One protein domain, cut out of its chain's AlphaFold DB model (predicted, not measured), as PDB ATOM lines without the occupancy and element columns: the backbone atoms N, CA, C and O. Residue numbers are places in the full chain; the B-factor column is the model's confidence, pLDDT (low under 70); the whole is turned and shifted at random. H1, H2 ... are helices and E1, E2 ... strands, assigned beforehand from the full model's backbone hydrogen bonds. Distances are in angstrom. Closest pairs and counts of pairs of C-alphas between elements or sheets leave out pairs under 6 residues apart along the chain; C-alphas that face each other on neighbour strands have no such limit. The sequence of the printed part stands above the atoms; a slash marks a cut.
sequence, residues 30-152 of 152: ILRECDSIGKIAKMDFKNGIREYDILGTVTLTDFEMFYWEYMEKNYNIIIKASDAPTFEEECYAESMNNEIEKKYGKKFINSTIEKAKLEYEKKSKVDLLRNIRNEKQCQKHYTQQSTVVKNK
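This is residues 30 to 152 of the 152 residues of an uncharacterized protein of Mesonia sp. K4-1 (UniProt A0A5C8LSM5). A small body has one long helical arm: E1 and E2 pair in the body, H3 packs by E1, H1 on H3, and H2 by E2. H4 begins beside H2, and residues 122 to 152 stick out, making the length. The 123 printed residues include four named helices and two named strands, in the order H1 E1 H2 E2 H3 H4, mostly helix; the whole is extended, radius of gyration of the C-alphas 23.8 A, spans 89 by 27 by 22 A.

Start at H1, residues 30 to 47, which touches H3, residues 87 to 104; their closest C-alphas, Gly 38 and Ser 95, are 5.0 A apart, at a steep tilt of 43 degrees, the same way. E1, residues 51 to 55, is parallel to E2, residues 78 to 82, at 25 degrees; N 52 and O 78, 2.8 A apart, are within hydrogen-bond range. With H2, residues 62 to 75, between them, they form a strand-helix-strand unit, two parallel neighbour strands joined through a helix, its crossover right-handed. H4, residues 108 to 150, touches H2 with residues 112 to 120 alone; the closest C-alphas, Tyr 67 and Ala 116, are 5.9 A apart. In H1, H2, H3 and H4 every O i to N i+4 pair is within hydrogen-bond range.

Find C-alpha 30 at (207.209, 159.651, 311.382), where H1 begins its 26.2 A. H3 spans 25.8 A; H4 runs 63.5 A to C-alpha 150 at (144.399, 171.744, 255.902).

The C-alphas farthest apart, Arg 32 and Lys 152, are 89.3 A apart. The printed part has no cut and no long link; pLDDT is under 70 at residue 57 and residues 142 to 152.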
ATOM      1  N   ILE A  30     208.415 159.512 312.208       72.06
ATOM      2  CA  ILE A  30     207.209 159.651 311.382       72.06
ATOM      3  C   ILE A  30     206.378 160.887 311.787       72.06
ATOM      4  O   ILE A  30     205.884 161.621 310.937       72.06
ATOM      5  N   LEU A  31     206.269 161.190 313.087       72.38
ATOM      6  CA  LEU A  31     205.508 162.358 313.555       72.38
ATOM      7  C   LEU A  31     206.218 163.683 313.236       72.38
ATOM      8  O   LEU A  31     205.561 164.681 312.942       72.38
ATOM      9  N   ARG A  32     207.559 163.698 313.235       74.19
ATOM     10  CA  ARG A  32     208.329 164.899 312.858       74.19
ATOM     11  C   ARG A  32     208.161 165.257 311.385       74.19
ATOM     12  O   ARG A  32     208.196 166.435 311.030       74.19
ATOM     13  N   GLU A  33     208.020 164.250 310.534       82.56
ATOM     14  CA  GLU A  33     207.783 164.437 309.107       82.56
ATOM     15  C   GLU A  33     206.446 165.147 308.868       82.56
ATOM     16  O   GLU A  33     206.410 166.178 308.193       82.56
ATOM     17  N   CYS A  34     205.384 164.720 309.556       88.75
ATOM     18  CA  CYS A  34     204.087 165.400 309.516       88.75
ATOM     19  C   CYS A  34     204.127 166.827 310.055       88.75
ATOM     20  O   CYS A  34     203.494 167.707 309.477       88.75
ATOM     21  N   ASP A  35     204.909 167.108 311.100       88.62
ATOM     22  CA  ASP A  35     205.106 168.484 311.574       88.62
ATOM     23  C   ASP A  35     205.744 169.383 310.504       88.62
ATOM     24  O   ASP A  35     205.415 170.570 310.396       88.62
ATOM     25  N   SER A  36     206.682 168.838 309.723       92.06
ATOM     26  CA  SER A  36     207.314 169.552 308.613       92.06
ATOM     27  C   SER A  36     206.316 169.795 307.481       92.06
ATOM     28  O   SER A  36     206.113 170.939 307.068       92.06
ATOM     29  N   ILE A  37     205.622 168.745 307.043       94.88
ATOM     30  CA  ILE A  37     204.616 168.808 305.979       94.88
ATOM     31  C   ILE A  37     203.466 169.744 306.364       94.88
ATOM     32  O   ILE A  37     203.049 170.596 305.579       94.88
ATOM     33  N   GLY A  38     203.014 169.696 307.614       95.75
ATOM     34  CA  GLY A  38     201.966 170.575 308.115       95.75
ATOM     35  C   GLY A  38     202.364 172.052 308.139       95.75
ATOM     36  O   GLY A  38     201.504 172.929 308.020       95.75
ATOM     37  N   LYS A  39     203.662 172.378 308.251       96.44
ATOM     38  CA  LYS A  39     204.147 173.760 308.069       96.44
ATOM     39  C   LYS A  39     204.053 174.203 306.611       96.44
ATOM     40  O   LYS A  39     203.708 175.362 306.383       96.44
ATOM     41  N   ILE A  40     204.323 173.303 305.663       96.25
ATOM     42  CA  ILE A  40     204.171 173.564 304.225       96.25
ATOM     43  C   ILE A  40     202.697 173.857 303.918       96.25
ATOM     44  O   ILE A  40     202.396 174.951 303.450       96.25
ATOM     45  N   ALA A  41     201.774 172.986 304.342       97.38
ATOM     46  CA  ALA A  41     200.331 173.187 304.163       97.38
ATOM     47  C   ALA A  41     199.841 174.543 304.709       97.38
ATOM     48  O   ALA A  41     199.118 175.288 304.047       97.38
ATOM     49  N   LYS A  42     200.290 174.927 305.912       97.62
ATOM     50  CA  LYS A  42     199.965 176.235 306.510       97.62
ATOM     51  C   LYS A  42     200.512 177.415 305.709       97.62
ATOM     52  O   LYS A  42     199.895 178.482 305.696       97.62
ATOM     53  N   MET A  43     201.692 177.273 305.112       97.81
ATOM     54  CA  MET A  43     202.293 178.307 304.273       97.81
ATOM     55  C   MET A  43     201.532 178.442 302.953       97.81
ATOM     56  O   MET A  43     201.173 179.557 302.579       97.81
ATOM     57  N   ASP A  44     201.200 177.327 302.312       97.69
ATOM     58  CA  ASP A  44     200.420 177.294 301.076       97.69
ATOM     59  C   ASP A  44     199.035 177.917 301.270       97.69
ATOM     60  O   ASP A  44     198.628 178.794 300.498       97.69
ATOM     61  N   PHE A  45     198.377 177.612 302.393       97.25
ATOM     62  CA  PHE A  45     197.121 178.250 302.777       97.25
ATOM     63  C   PHE A  45     197.219 179.778 302.856       97.25
ATOM     64  O   PHE A  45     196.352 180.506 302.346       97.25
ATOM     65  N   LYS A  46     198.286 180.283 303.490       97.19
ATOM     66  CA  LYS A  46     198.567 181.725 303.588       97.19
ATOM     67  C   LYS A  46     198.854 182.341 302.221       97.19
ATOM     68  O   LYS A  46     198.421 183.466 301.978       97.19
ATOM     69  N   ASN A  47     199.503 181.593 301.331       97.56
ATOM     70  CA  ASN A  47     199.793 181.996 299.954       97.56
ATOM     71  C   ASN A  47     198.577 181.895 299.022       97.56
ATOM     72  O   ASN A  47     198.635 182.320 297.872       97.56
ATOM     73  N   GLY A  48     197.449 181.389 299.520       95.38
ATOM     74  CA  GLY A  48     196.183 181.374 298.801       95.38
ATOM     75  C   GLY A  48     195.835 180.047 298.141       95.38
ATOM     76  O   GLY A  48     194.723 179.955 297.620       95.38
ATOM     77  N   ILE A  49     196.716 179.051 298.230       96.06
ATOM     78  CA  ILE A  49     196.482 177.674 297.796       96.06
ATOM     79  C   ILE A  49     195.598 177.001 298.844       96.06
ATOM     80  O   ILE A  49     195.913 177.017 300.031       96.06
ATOM     81  N   ARG A  50     194.454 176.458 298.432       94.25
ATOM     82  CA  ARG A  50     193.512 175.800 299.346       94.25
ATOM     83  C   ARG A  50     193.019 174.531 298.697       94.25
ATOM     84  O   ARG A  50     192.132 174.571 297.848       94.25
ATOM     85  N   GLU A  51     193.620 173.433 299.099       94.44
ATOM     86  CA  GLU A  51     193.263 172.106 298.627       94.44
ATOM     87  C   GLU A  51     192.515 171.409 299.755       94.44
ATOM     88  O   GLU A  51     192.981 171.394 300.887       94.44
ATOM     89  N   TYR A  52     191.306 170.935 299.483       90.88
ATOM     90  CA  TYR A  52     190.553 170.144 300.441       90.88
ATOM     91  C   TYR A  52     190.575 168.697 299.978       90.88
ATOM     92  O   TYR A  52     189.913 168.346 298.998       90.88
ATOM     93  N   ASP A  53     191.347 167.877 300.677       91.06
ATOM     94  CA  ASP A  53     191.529 166.475 300.334       91.06
ATOM     95  C   ASP A  53     190.472 165.609 301.024       91.06
ATOM     96  O   ASP A  53     190.285 165.649 302.246       91.06
ATOM     97  N   ILE A  54     189.782 164.811 300.214       86.88
ATOM     98  CA  ILE A  54     188.896 163.733 300.636       86.88
ATOM     99  C   ILE A  54     189.678 162.431 300.483       86.88
ATOM    100  O   ILE A  54     189.976 161.998 299.370       86.88
ATOM    101  N   LEU A  55     190.011 161.815 301.613       82.62
ATOM    102  CA  LEU A  55     190.746 160.555 301.647       82.62
ATOM    103  C   LEU A  55     189.763 159.375 301.574       82.62
ATOM    104  O   LEU A  55     188.791 159.324 302.332       82.62
ATOM    105  N   GLY A  56     190.021 158.432 300.668       75.44
ATOM    106  CA  GLY A  56     189.219 157.233 300.424       75.44
ATOM    107  C   GLY A  56     188.524 157.210 299.057       75.44
ATOM    108  O   GLY A  56     188.652 158.112 298.232       75.44
ATOM    109  N   THR A  57     187.775 156.137 298.793       66.38
ATOM    110  CA  THR A  57     187.069 155.954 297.517       66.38
ATOM    111  C   THR A  57     185.912 156.946 297.382       66.38
ATOM    112  O   THR A  57     184.958 156.907 298.160       66.38
ATOM    113  N   VAL A  58     185.960 157.790 296.349       73.19
ATOM    114  CA  VAL A  58     184.893 158.741 296.003       73.19
ATOM    115  C   VAL A  58     184.252 158.314 294.684       73.19
ATOM    116  O   VAL A  58     184.947 158.006 293.718       73.19
ATOM    117  N   THR A  59     182.919 158.264 294.634       75.12
ATOM    118  CA  THR A  59     182.174 157.938 293.407       75.12
ATOM    119  C   THR A  59     181.624 159.214 292.795       75.12
ATOM    120  O   THR A  59     180.568 159.663 293.222       75.12
ATOM    121  N   LEU A  60     182.288 159.733 291.759       80.69
ATOM    122  CA  LEU A  60     181.907 160.989 291.106       80.69
ATOM    123  C   LEU A  60     180.472 160.954 290.563       80.69
ATOM    124  O   LEU A  60     180.194 160.385 289.507       80.69
ATOM    125  N   THR A  61     179.563 161.605 291.285       87.75
ATOM    126  CA  THR A  61     178.194 161.887 290.828       87.75
ATOM    127  C   THR A  61     178.095 163.279 290.201       87.75
ATOM    128  O   THR A  61     178.929 164.148 290.456       87.75
ATOM    129  N   ASP A  62     177.029 163.542 289.435       90.06
ATOM    130  CA  ASP A  62     176.752 164.883 288.885       90.06
ATOM    131  C   ASP A  62     176.712 165.969 289.971       90.06
ATOM    132  O   ASP A  62     177.174 167.095 289.767       90.06
ATOM    133  N   PHE A  63     176.185 165.623 291.149       91.00
ATOM    134  CA  PHE A  63     176.171 166.527 292.289       91.00
ATOM    135  C   PHE A  63     177.579 166.786 292.840       91.00
ATOM    136  O   PHE A  63     177.888 167.924 293.177       91.00
ATOM    137  N   GLU A  64     178.436 165.769 292.931       90.25
ATOM    138  CA  GLU A  64     179.801 165.941 293.437       90.25
ATOM    139  C   GLU A  64     180.650 166.815 292.516       90.25
ATOM    140  O   GLU A  64     181.301 167.736 293.002       90.25
ATOM    141  N   MET A  65     180.569 166.612 291.196       91.94
ATOM    142  CA  MET A  65     181.234 167.494 290.229       91.94
ATOM    143  C   MET A  65     180.743 168.939 290.371       91.94
ATOM    144  O   MET A  65     181.543 169.869 290.464       91.94
ATOM    145  N   PHE A  66     179.422 169.132 290.473       94.38
ATOM    146  CA  PHE A  66     178.847 170.450 290.738       94.38
ATOM    147  C   PHE A  66     179.346 171.045 292.063       94.38
ATOM    148  O   PHE A  66     179.623 172.241 292.142       94.38
ATOM    149  N   TYR A  67     179.452 170.233 293.116       94.69
ATOM    150  CA  TYR A  67     179.927 170.678 294.420       94.69
ATOM    151  C   TYR A  67     181.396 171.113 294.370       94.69
ATOM    152  O   TYR A  67     181.739 172.133 294.964       94.69
ATOM    153  N   TRP A  68     182.250 170.405 293.630       94.56
ATOM    154  CA  TRP A  68     183.652 170.788 293.453       94.56
ATOM    155  C   TRP A  68     183.769 172.150 292.758       94.56
ATOM    156  O   TRP A  68     184.434 173.045 293.280       94.56
ATOM    157  N   GLU A  69     183.026 172.364 291.668       95.50
ATOM    158  CA  GLU A  69     182.952 173.670 290.992       95.50
ATOM    159  C   GLU A  69     182.395 174.767 291.913       95.50
ATOM    160  O   GLU A  69     182.867 175.907 291.916       95.50
ATOM    161  N   TYR A  70     181.376 174.440 292.713       96.38
ATOM    162  CA  TYR A  70     180.793 175.357 293.688       96.38
ATOM    163  C   TYR A  70     181.832 175.787 294.733       96.38
ATOM    164  O   TYR A  70     181.888 176.971 295.082       96.38
ATOM    165  N   MET A  71     182.664 174.862 295.215       97.19
ATOM    166  CA  MET A  71     183.718 175.141 296.192       97.19
ATOM    167  C   MET A  71     184.824 176.020 295.612       97.19
ATOM    168  O   MET A  71     185.201 177.021 296.232       97.19
ATOM    169  N   GLU A  72     185.271 175.716 294.395       96.19
ATOM    170  CA  GLU A  72     186.284 176.506 293.697       96.19
ATOM    171  C   GLU A  72     185.776 177.931 293.452       96.19
ATOM    172  O   GLU A  72     186.403 178.909 293.863       96.19
ATOM    173  N   LYS A  73     184.575 178.068 292.888       96.81
ATOM    174  CA  LYS A  73     184.004 179.369 292.530       96.81
ATOM    175  C   LYS A  73     183.713 180.265 293.734       96.81
ATOM    176  O   LYS A  73     183.928 181.474 293.660       96.81
ATOM    177  N   ASN A  74     183.159 179.711 294.814       96.44
ATOM    178  CA  ASN A  74     182.672 180.521 295.937       96.44
ATOM    179  C   ASN A  74     183.715 180.727 297.035       96.44
ATOM    180  O   ASN A  74     183.636 181.710 297.774       96.44
ATOM    181  N   TYR A  75     184.678 179.812 297.161       95.88
ATOM    182  CA  TYR A  75     185.632 179.825 298.269       95.88
ATOM    183  C   TYR A  75     187.091 179.781 297.823       95.88
ATOM    184  O   TYR A  75     187.967 179.966 298.673       95.88
ATOM    185  N   ASN A  76     187.353 179.610 296.521       96.12
ATOM    186  CA  ASN A  76     188.686 179.377 295.972       96.12
ATOM    187  C   ASN A  76     189.360 178.193 296.682       96.12
ATOM    188  O   ASN A  76     190.464 178.328 297.218       96.12
ATOM    189  N   ILE A  77     188.610 177.089 296.784       96.88
ATOM    190  CA  ILE A  77     189.032 175.810 297.358       96.88
ATOM    191  C   ILE A  77     188.894 174.743 296.280       96.88
ATOM    192  O   ILE A  77     187.801 174.539 295.758       96.88
ATOM    193  N   ILE A  78     189.991 174.054 295.990       95.56
ATOM    194  CA  ILE A  78     190.033 172.935 295.050       95.56
ATOM    195  C   ILE A  78     189.815 171.658 295.852       95.56
ATOM    196  O   ILE A  78     190.535 171.418 296.819       95.56
ATOM    197  N   ILE A  79     188.830 170.845 295.474       92.38
ATOM    198  CA  ILE A  79     188.648 169.530 296.091       92.38
ATOM    199  C   ILE A  79     189.498 168.504 295.353       92.38
ATOM    200  O   ILE A  79     189.480 168.434 294.125       92.38
ATOM    201  N   LYS A  80     190.227 167.708 296.126       90.12
ATOM    202  CA  LYS A  80     191.004 166.568 295.657       90.12
ATOM    203  C   LYS A  80     190.474 165.305 296.324       90.12
ATOM    204  O   LYS A  80     190.014 165.339 297.462       90.12
ATOM    205  N   ALA A  81     190.507 164.200 295.596       88.38
ATOM    206  CA  ALA A  81     190.140 162.892 296.111       88.38
ATOM    207  C   ALA A  81     191.298 161.932 295.851       88.38
ATOM    208  O   ALA A  81     191.808 161.888 294.731       88.38
ATOM    209  N   SER A  82     191.697 161.185 296.877       84.88
ATOM    210  CA  SER A  82     192.745 160.167 296.779       84.88
ATOM    211  C   SER A  82     192.257 158.878 297.422       84.88
ATOM    212  O   SER A  82     191.846 158.874 298.582       84.88
ATOM    213  N   ASP A  83     192.273 157.785 296.663       85.06
ATOM    214  CA  ASP A  83     191.832 156.459 297.097       85.06
ATOM    215  C   ASP A  83     192.908 155.702 297.887       85.06
ATOM    216  O   ASP A  83     192.574 154.868 298.730       85.06
ATOM    217  N   ALA A  84     194.179 156.022 297.650       85.81
ATOM    218  CA  ALA A  84     195.332 155.462 298.344       85.81
ATOM    219  C   ALA A  84     196.395 156.551 298.593       85.81
ATOM    220  O   ALA A  84     197.433 156.551 297.926       85.81
ATOM    221  N   PRO A  85     196.141 157.495 299.522       87.81
ATOM    222  CA  PRO A  85     197.101 158.544 299.839       87.81
ATOM    223  C   PRO A  85     198.373 157.956 300.463       87.81
ATOM    224  O   PRO A  85     198.340 156.998 301.237       87.81
ATOM    225  N   THR A  86     199.510 158.554 300.131       90.19
ATOM    226  CA  THR A  86     200.756 158.378 300.877       90.19
ATOM    227  C   THR A  86     200.643 159.012 302.260       90.19
ATOM    228  O   THR A  86     199.815 159.891 302.499       90.19
ATOM    229  N   PHE A  87     201.502 158.593 303.185       90.38
ATOM    230  CA  PHE A  87     201.511 159.134 304.542       90.38
ATOM    231  C   PHE A  87     201.743 160.656 304.557       90.38
ATOM    232  O   PHE A  87     201.119 161.402 305.312       90.38
ATOM    233  N   GLU A  88     202.611 161.133 303.670       90.69
ATOM    234  CA  GLU A  88     202.909 162.544 303.487       90.69
ATOM    235  C   GLU A  88     201.685 163.330 302.998       90.69
ATOM    236  O   GLU A  88     201.410 164.425 303.498       90.69
ATOM    237  N   GLU A  89     200.920 162.763 302.062       91.44
ATOM    238  CA  GLU A  89     199.666 163.349 301.576       91.44
ATOM    239  C   GLU A  89     198.606 163.408 302.676       91.44
ATOM    240  O   GLU A  89     197.943 164.435 302.808       91.44
ATOM    241  N   GLU A  90     198.481 162.377 303.518       92.25
ATOM    242  CA  GLU A  90     197.564 162.403 304.666       92.25
ATOM    243  C   GLU A  90     197.911 163.537 305.640       92.25
ATOM    244  O   GLU A  90     197.036 164.299 306.058       92.25
ATOM    245  N   CYS A  91     199.197 163.715 305.954       93.94
ATOM    246  CA  CYS A  91     199.639 164.769 306.864       93.94
ATOM    247  C   CYS A  91     199.475 166.181 306.283       93.94
ATOM    248  O   CYS A  91     199.153 167.130 307.017       93.94
ATOM    249  N   TYR A  92     199.661 166.332 304.970       95.44
ATOM    250  CA  TYR A  92     199.357 167.576 304.270       95.44
ATOM    251  C   TYR A  92     197.851 167.862 304.289       95.44
ATOM    252  O   TYR A  92     197.448 168.945 304.725       95.44
ATOM    253  N   ALA A  93     197.035 166.881 303.896       94.94
ATOM    254  CA  ALA A  93     195.579 166.945 303.855       94.94
ATOM    255  C   ALA A  93     194.989 167.328 305.215       94.94
ATOM    256  O   ALA A  93     194.213 168.279 305.314       94.94
ATOM    257  N   GLU A  94     195.398 166.649 306.291       94.06
ATOM    258  CA  GLU A  94     194.930 166.946 307.646       94.06
ATOM    259  C   GLU A  94     195.268 168.391 308.036       94.06
ATOM    260  O   GLU A  94     194.423 169.139 308.541       94.06
ATOM    261  N   SER A  95     196.502 168.820 307.775       96.31
ATOM    262  CA  SER A  95     196.946 170.173 308.104       96.31
ATOM    263  C   SER A  95     196.210 171.242 307.295       96.31
ATOM    264  O   SER A  95     195.803 172.257 307.864       96.31
ATOM    265  N   MET A  96     196.009 171.026 305.995       96.94
ATOM    266  CA  MET A  96     195.312 171.960 305.111       96.94
ATOM    267  C   MET A  96     193.815 172.041 305.436       96.94
ATOM    268  O   MET A  96     193.284 173.143 305.621       96.94
ATOM    269  N   ASN A  97     193.147 170.897 305.611       95.31
ATOM    270  CA  ASN A  97     191.740 170.823 306.011       95.31
ATOM    271  C   ASN A  97     191.511 171.560 307.342       95.31
ATOM    272  O   ASN A  97     190.569 172.347 307.466       95.31
ATOM    273  N   ASN A  98     192.430 171.409 308.301       95.44
ATOM    274  CA  ASN A  98     192.404 172.149 309.563       95.44
ATOM    275  C   ASN A  98     192.499 173.674 309.374       95.44
ATOM    276  O   ASN A  98     191.800 174.422 310.059       95.44
ATOM    277  N   GLU A  99     193.353 174.177 308.477       97.31
ATOM    278  CA  GLU A  99     193.440 175.622 308.206       97.31
ATOM    279  C   GLU A  99     192.178 176.157 307.506       97.31
ATOM    280  O   GLU A  99     191.690 177.244 307.845       97.31
ATOM    281  N   ILE A 100     191.584 175.371 306.604       96.25
ATOM    282  CA  ILE A 100     190.288 175.675 305.982       96.25
ATOM    283  C   ILE A 100     189.196 175.781 307.059       96.25
ATOM    284  O   ILE A 100     188.501 176.798 307.135       96.25
ATOM    285  N   GLU A 101     189.069 174.793 307.946       94.62
ATOM    286  CA  GLU A 101     188.069 174.816 309.020       94.62
ATOM    287  C   GLU A 101     188.298 175.939 310.035       94.62
ATOM    288  O   GLU A 101     187.337 176.530 310.526       94.62
ATOM    289  N   LYS A 102     189.551 176.291 310.345       95.81
ATOM    290  CA  LYS A 102     189.844 177.457 311.195       95.81
ATOM    291  C   LYS A 102     189.370 178.755 310.551       95.81
ATOM    292  O   LYS A 102     188.838 179.614 311.252       95.81
ATOM    293  N   LYS A 103     189.550 178.909 309.236       96.31
ATOM    294  CA  LYS A 103     189.165 180.127 308.513       96.31
ATOM    295  C   LYS A 103     187.657 180.247 308.314       96.31
ATOM    296  O   LYS A 103     187.119 181.341 308.465       96.31
ATOM    297  N   TYR A 104     186.986 179.157 307.947       95.50
ATOM    298  CA  TYR A 104     185.574 179.189 307.546       95.50
ATOM    299  C   TYR A 104     184.609 178.586 308.584       95.50
ATOM    300  O   TYR A 104     183.396 178.770 308.481       95.50
ATOM    301  N   GLY A 105     185.133 177.908 309.606       95.25
ATOM    302  CA  GLY A 105     184.397 177.302 310.715       95.25
ATOM    303  C   GLY A 105     184.375 175.767 310.674       95.25
ATOM    304  O   GLY A 105     184.304 175.157 309.614       95.25
ATOM    305  N   LYS A 106     184.322 175.129 311.853       90.25
ATOM    306  CA  LYS A 106     184.347 173.655 312.039       90.25
ATOM    307  C   LYS A 106     183.247 172.857 311.321       90.25
ATOM    308  O   LYS A 106     183.291 171.639 311.278       90.25
ATOM    309  N   LYS A 107     182.187 173.512 310.845       91.44
ATOM    310  CA  LYS A 107     181.081 172.866 310.108       91.44
ATOM    311  C   LYS A 107     181.026 173.303 308.649       91.44
ATOM    312  O   LYS A 107     180.012 173.094 307.985       91.44
ATOM    313  N   PHE A 108     182.083 173.951 308.167       93.06
ATOM    314  CA  PHE A 108     182.111 174.590 306.864       93.06
ATOM    315  C   PHE A 108     181.765 173.614 305.738       93.06
ATOM    316  O   PHE A 108     180.835 173.887 304.982       93.06
ATOM    317  N   ILE A 109     182.409 172.447 305.699       90.38
ATOM    318  CA  ILE A 109     182.200 171.425 304.662       90.38
ATOM    319  C   ILE A 109     180.753 170.931 304.641       90.38
ATOM    320  O   ILE A 109     180.059 171.080 303.642       90.38
ATOM    321  N   ASN A 110     180.225 170.477 305.777       91.06
ATOM    322  CA  ASN A 110     178.830 170.030 305.843       91.06
ATOM    323  C   ASN A 110     177.850 171.148 305.457       91.06
ATOM    324  O   ASN A 110     176.884 170.921 304.736       91.06
ATOM    325  N   SER A 111     178.109 172.383 305.896       93.50
ATOM    326  CA  SER A 111     177.236 173.515 305.574       93.50
ATOM    327  C   SER A 111     177.280 173.915 304.096       93.50
ATOM    328  O   SER A 111     176.286 174.413 303.570       93.50
ATOM    329  N   THR A 112     178.418 173.733 303.426       95.38
ATOM    330  CA  THR A 112     178.591 174.077 302.010       95.38
ATOM    331  C   THR A 112     178.018 173.002 301.107       95.38
ATOM    332  O   THR A 112     177.390 173.362 300.116       95.38
ATOM    333  N   ILE A 113     178.098 171.728 301.497       94.31
ATOM    334  CA  ILE A 113     177.375 170.634 300.837       94.31
ATOM    335  C   ILE A 113     175.872 170.935 300.797       94.31
ATOM    336  O   ILE A 113     175.268 170.892 299.730       94.31
ATOM    337  N   GLU A 114     175.258 171.303 301.927       95.25
ATOM    338  CA  GLU A 114     173.816 171.593 301.966       95.25
ATOM    339  C   GLU A 114     173.434 172.817 301.120       95.25
ATOM    340  O   GLU A 114     172.419 172.808 300.421       95.25
ATOM    341  N   LYS A 115     174.270 173.862 301.103       95.94
ATOM    342  CA  LYS A 115     174.063 175.014 300.208       95.94
ATOM    343  C   LYS A 115     174.165 174.610 298.739       95.94
ATOM    344  O   LYS A 115     173.297 174.982 297.950       95.94
ATOM    345  N   ALA A 116     175.174 173.818 298.391       95.81
ATOM    346  CA  ALA A 116     175.366 173.324 297.040       95.81
ATOM    347  C   ALA A 116     174.194 172.442 296.595       95.81
ATOM    348  O   ALA A 116     173.730 172.600 295.471       95.81
ATOM    349  N   LYS A 117     173.645 171.582 297.466       95.25
ATOM    350  CA  LYS A 117     172.441 170.786 297.154       95.25
ATOM    351  C   LYS A 117     171.266 171.679 296.772       95.25
ATOM    352  O   LYS A 117     170.657 171.481 295.724       95.25
ATOM    353  N   LEU A 118     171.000 172.714 297.568       95.44
ATOM    354  CA  LEU A 118     169.918 173.660 297.289       95.44
ATOM    355  C   LEU A 118     170.127 174.414 295.967       95.44
ATOM    356  O   LEU A 118     169.159 174.707 295.264       95.44
ATOM    357  N   GLU A 119     171.365 174.768 295.621       95.38
ATOM    358  CA  GLU A 119     171.672 175.401 294.333       95.38
ATOM    359  C   GLU A 119     171.555 174.429 293.158       95.38
ATOM    360  O   GLU A 119     170.985 174.784 292.123       95.38
ATOM    361  N   TYR A 120     172.019 173.196 293.336       94.06
ATOM    362  CA  TYR A 120     171.923 172.132 292.348       94.06
ATOM    363  C   TYR A 120     170.463 171.803 292.015       94.06
ATOM    364  O   TYR A 120     170.084 171.766 290.845       94.06
ATOM    365  N   GLU A 121     169.606 171.668 293.030       93.56
ATOM    366  CA  GLU A 121     168.165 171.445 292.865       93.56
ATOM    367  C   GLU A 121     167.463 172.607 292.149       93.56
ATOM    368  O   GLU A 121     166.575 172.406 291.316       93.56
ATOM    369  N   LYS A 122     167.862 173.851 292.440       93.06
ATOM    370  CA  LYS A 122     167.337 175.020 291.722       93.06
ATOM    371  C   LYS A 122     167.741 174.980 290.254       93.06
ATOM    372  O   LYS A 122     166.890 175.213 289.395       93.06
ATOM    373  N   LYS A 123     169.010 174.680 289.965       88.19
ATOM    374  CA  LYS A 123     169.536 174.586 288.599       88.19
ATOM    375  C   LYS A 123     168.825 173.483 287.814       88.19
ATOM    376  O   LYS A 123     168.278 173.765 286.750       88.19
ATOM    377  N   SER A 124     168.714 172.282 288.380       85.44
ATOM    378  CA  SER A 124     168.045 171.146 287.735       85.44
ATOM    379  C   SER A 124     166.564 171.421 287.457       85.44
ATOM    380  O   SER A 124     166.068 171.141 286.364       85.44
ATOM    381  N   LYS A 125     165.853 172.066 288.393       86.88
ATOM    382  CA  LYS A 125     164.461 172.486 288.186       86.88
ATOM    383  C   LYS A 125     164.331 173.532 287.079       86.88
ATOM    384  O   LYS A 125     163.393 173.466 286.285       86.88
ATOM    385  N   VAL A 126     165.238 174.508 287.020       87.62
ATOM    386  CA  VAL A 126     165.252 175.520 285.952       87.62
ATOM    387  C   VAL A 126     165.502 174.870 284.593       87.62
ATOM    388  O   VAL A 126     164.789 175.185 283.639       87.62
ATOM    389  N   ASP A 127     166.442 173.932 284.509       87.38
ATOM    390  CA  ASP A 127     166.726 173.191 283.281       87.38
ATOM    391  C   ASP A 127     165.528 172.352 282.825       87.38
ATOM    392  O   ASP A 127     165.147 172.411 281.653       87.38
ATOM    393  N   LEU A 128     164.843 171.678 283.751       83.00
ATOM    394  CA  LEU A 128     163.603 170.959 283.456       83.00
ATOM    395  C   LEU A 128     162.518 171.897 282.902       83.00
ATOM    396  O   LEU A 128     161.893 171.608 281.880       83.00
ATOM    397  N   LEU A 129     162.301 173.049 283.544       86.69
ATOM    398  CA  LEU A 129     161.309 174.031 283.095       86.69
ATOM    399  C   LEU A 129     161.656 174.624 281.722       86.69
ATOM    400  O   LEU A 129     160.753 174.883 280.918       86.69
ATOM    401  N   ARG A 130     162.946 174.836 281.444       87.31
ATOM    402  CA  ARG A 130     163.445 175.272 280.135       87.31
ATOM    403  C   ARG A 130     163.146 174.224 279.065       87.31
ATOM    404  O   ARG A 130     162.605 174.582 278.021       87.31
ATOM    405  N   ASN A 131     163.399 172.950 279.351       85.88
ATOM    406  CA  ASN A 131     163.114 171.853 278.427       85.88
ATOM    407  C   ASN A 131     161.610 171.749 278.118       85.88
ATOM    408  O   ASN A 131     161.229 171.779 276.950       85.88
ATOM    409  N   ILE A 132     160.745 171.787 279.140       87.25
ATOM    410  CA  ILE A 132     159.278 171.779 278.962       87.25
ATOM    411  C   ILE A 132     158.802 172.971 278.112       87.25
ATOM    412  O   ILE A 132     157.893 172.847 277.287       87.25
ATOM    413  N   ARG A 133     159.384 174.162 278.313       88.62
ATOM    414  CA  ARG A 133     159.043 175.351 277.516       88.62
ATOM    415  C   ARG A 133     159.398 175.151 276.044       88.62
ATOM    416  O   ARG A 133     158.575 175.481 275.190       88.62
ATOM    417  N   ASN A 134     160.584 174.617 275.769       86.75
ATOM    418  CA  ASN A 134     161.054 174.366 274.410       86.75
ATOM    419  C   ASN A 134     160.167 173.330 273.705       86.75
ATOM    420  O   ASN A 134     159.734 173.566 272.582       86.75
ATOM    421  N   GLU A 135     159.781 172.249 274.388       85.88
ATOM    422  CA  GLU A 135     158.843 171.255 273.845       85.88
ATOM    423  C   GLU A 135     157.479 171.866 273.502       85.88
ATOM    424  O   GLU A 135     156.948 171.641 272.412       85.88
ATOM    425  N   LYS A 136     156.925 172.705 274.387       85.00
ATOM    426  CA  LYS A 136     155.665 173.418 274.118       85.00
ATOM    427  C   LYS A 136     155.776 174.372 272.928       85.00
ATOM    428  O   LYS A 136     154.806 174.529 272.187       85.00
ATOM    429  N   GLN A 137     156.921 175.032 272.742       83.00
ATOM    430  CA  GLN A 137     157.163 175.883 271.572       83.00
ATOM    431  C   GLN A 137     157.231 175.054 270.287       83.00
ATOM    432  O   GLN A 137     156.559 175.401 269.316       83.00
ATOM    433  N   CYS A 138     157.944 173.926 270.304       78.06
ATOM    434  CA  CYS A 138     157.978 172.990 269.183       78.06
ATOM    435  C   CYS A 138     156.569 172.501 268.818       78.06
ATOM    436  O   CYS A 138     156.163 172.606 267.664       78.06
ATOM    437  N   GLN A 139     155.775 172.051 269.795       80.50
ATOM    438  CA  GLN A 139     154.399 171.593 269.558       80.50
ATOM    439  C   GLN A 139     153.510 172.684 268.947       80.50
ATOM    440  O   GLN A 139     152.771 172.414 268.002       80.50
ATOM    441  N   LYS A 140     153.605 173.932 269.427       78.00
ATOM    442  CA  LYS A 140     152.869 175.061 268.830       78.00
ATOM    443  C   LYS A 140     153.238 175.282 267.363       78.00
ATOM    444  O   LYS A 140     152.337 175.497 266.554       78.00
ATOM    445  N   HIS A 141     154.523 175.197 267.017       70.38
ATOM    446  CA  HIS A 141     154.972 175.309 265.628       70.38
ATOM    447  C   HIS A 141     154.403 174.193 264.740       70.38
ATOM    448  O   HIS A 141     153.893 174.486 263.658       70.38
ATOM    449  N   TYR A 142     154.398 172.940 265.205       66.62
ATOM    450  CA  TYR A 142     153.815 171.821 264.453       66.62
ATOM    451  C   TYR A 142     152.302 171.972 264.239       66.62
ATOM    452  O   TYR A 142     151.799 171.716 263.140       66.62
ATOM    453  N   THR A 143     151.563 172.438 265.248       68.31
ATOM    454  CA  THR A 143     150.113 172.666 265.136       68.31
ATOM    455  C   THR A 143     149.781 173.809 264.173       68.31
ATOM    456  O   THR A 143     148.809 173.719 263.431       68.31
ATOM    457  N   GLN A 144     150.597 174.868 264.133       66.81
ATOM    458  CA  GLN A 144     150.427 175.978 263.185       66.81
ATOM    459  C   GLN A 144     150.743 175.574 261.738       66.81
ATOM    460  O   GLN A 144     150.055 175.998 260.815       66.81
ATOM    461  N   GLN A 145     151.753 174.731 261.518       61.03
ATOM    462  CA  GLN A 145     152.067 174.230 260.177       61.03
ATOM    463  C   GLN A 145     150.982 173.279 259.651       61.03
ATOM    464  O   GLN A 145     150.613 173.343 258.481       61.03
ATOM    465  N   SER A 146     150.418 172.434 260.514       60.75
ATOM    466  CA  SER A 146     149.384 171.466 260.122       60.75
ATOM    467  C   SER A 146     148.002 172.091 259.875       60.75
ATOM    468  O   SER A 146     147.252 171.579 259.043       60.75
ATOM    469  N   THR A 147     147.658 173.218 260.510       61.16
ATOM    470  CA  THR A 147     146.428 173.974 260.197       61.16
ATOM    471  C   THR A 147     146.521 174.750 258.885       61.16
ATOM    472  O   THR A 147     145.526 174.841 258.170       61.16
ATOM    473  N   VAL A 148     147.704 175.249 258.512       61.31
ATOM    474  CA  VAL A 148     147.923 175.923 257.216       61.31
ATOM    475  C   VAL A 148     147.801 174.948 256.037       61.31
ATOM    476  O   VAL A 148     147.297 175.327 254.985       61.31
ATOM    477  N   VAL A 149     148.208 173.686 256.209       59.78
ATOM    478  CA  VAL A 149     148.097 172.653 255.160       59.78
ATOM    479  C   VAL A 149     146.655 172.170 254.960       59.78
ATOM    480  O   VAL A 149     146.295 171.818 253.846       59.78
ATOM    481  N   LYS A 150     145.809 172.177 256.001       58.94
ATOM    482  CA  LYS A 150     144.399 171.744 255.902       58.94
ATOM    483  C   LYS A 150     143.446 172.786 255.302       58.94
ATOM    484  O   LYS A 150     142.331 172.427 254.945       58.94
ATOM    485  N   ASN A 151     143.866 174.048 255.218       56.31
ATOM    486  CA  ASN A 151     143.067 175.154 254.674       56.31
ATOM    487  C   ASN A 151     143.498 175.567 253.250       56.31
ATOM    488  O   ASN A 151     143.139 176.653 252.795       56.31
ATOM    489  N   LYS A 152     144.283 174.726 252.566       51.31
ATOM    490  CA  LYS A 152     144.567 174.796 251.126       51.31
ATOM    491  C   LYS A 152     143.853 173.657 250.418       51.31
ATOM    492  O   LYS A 152     143.431 173.894 249.268       51.31
TER     493      LYS A 152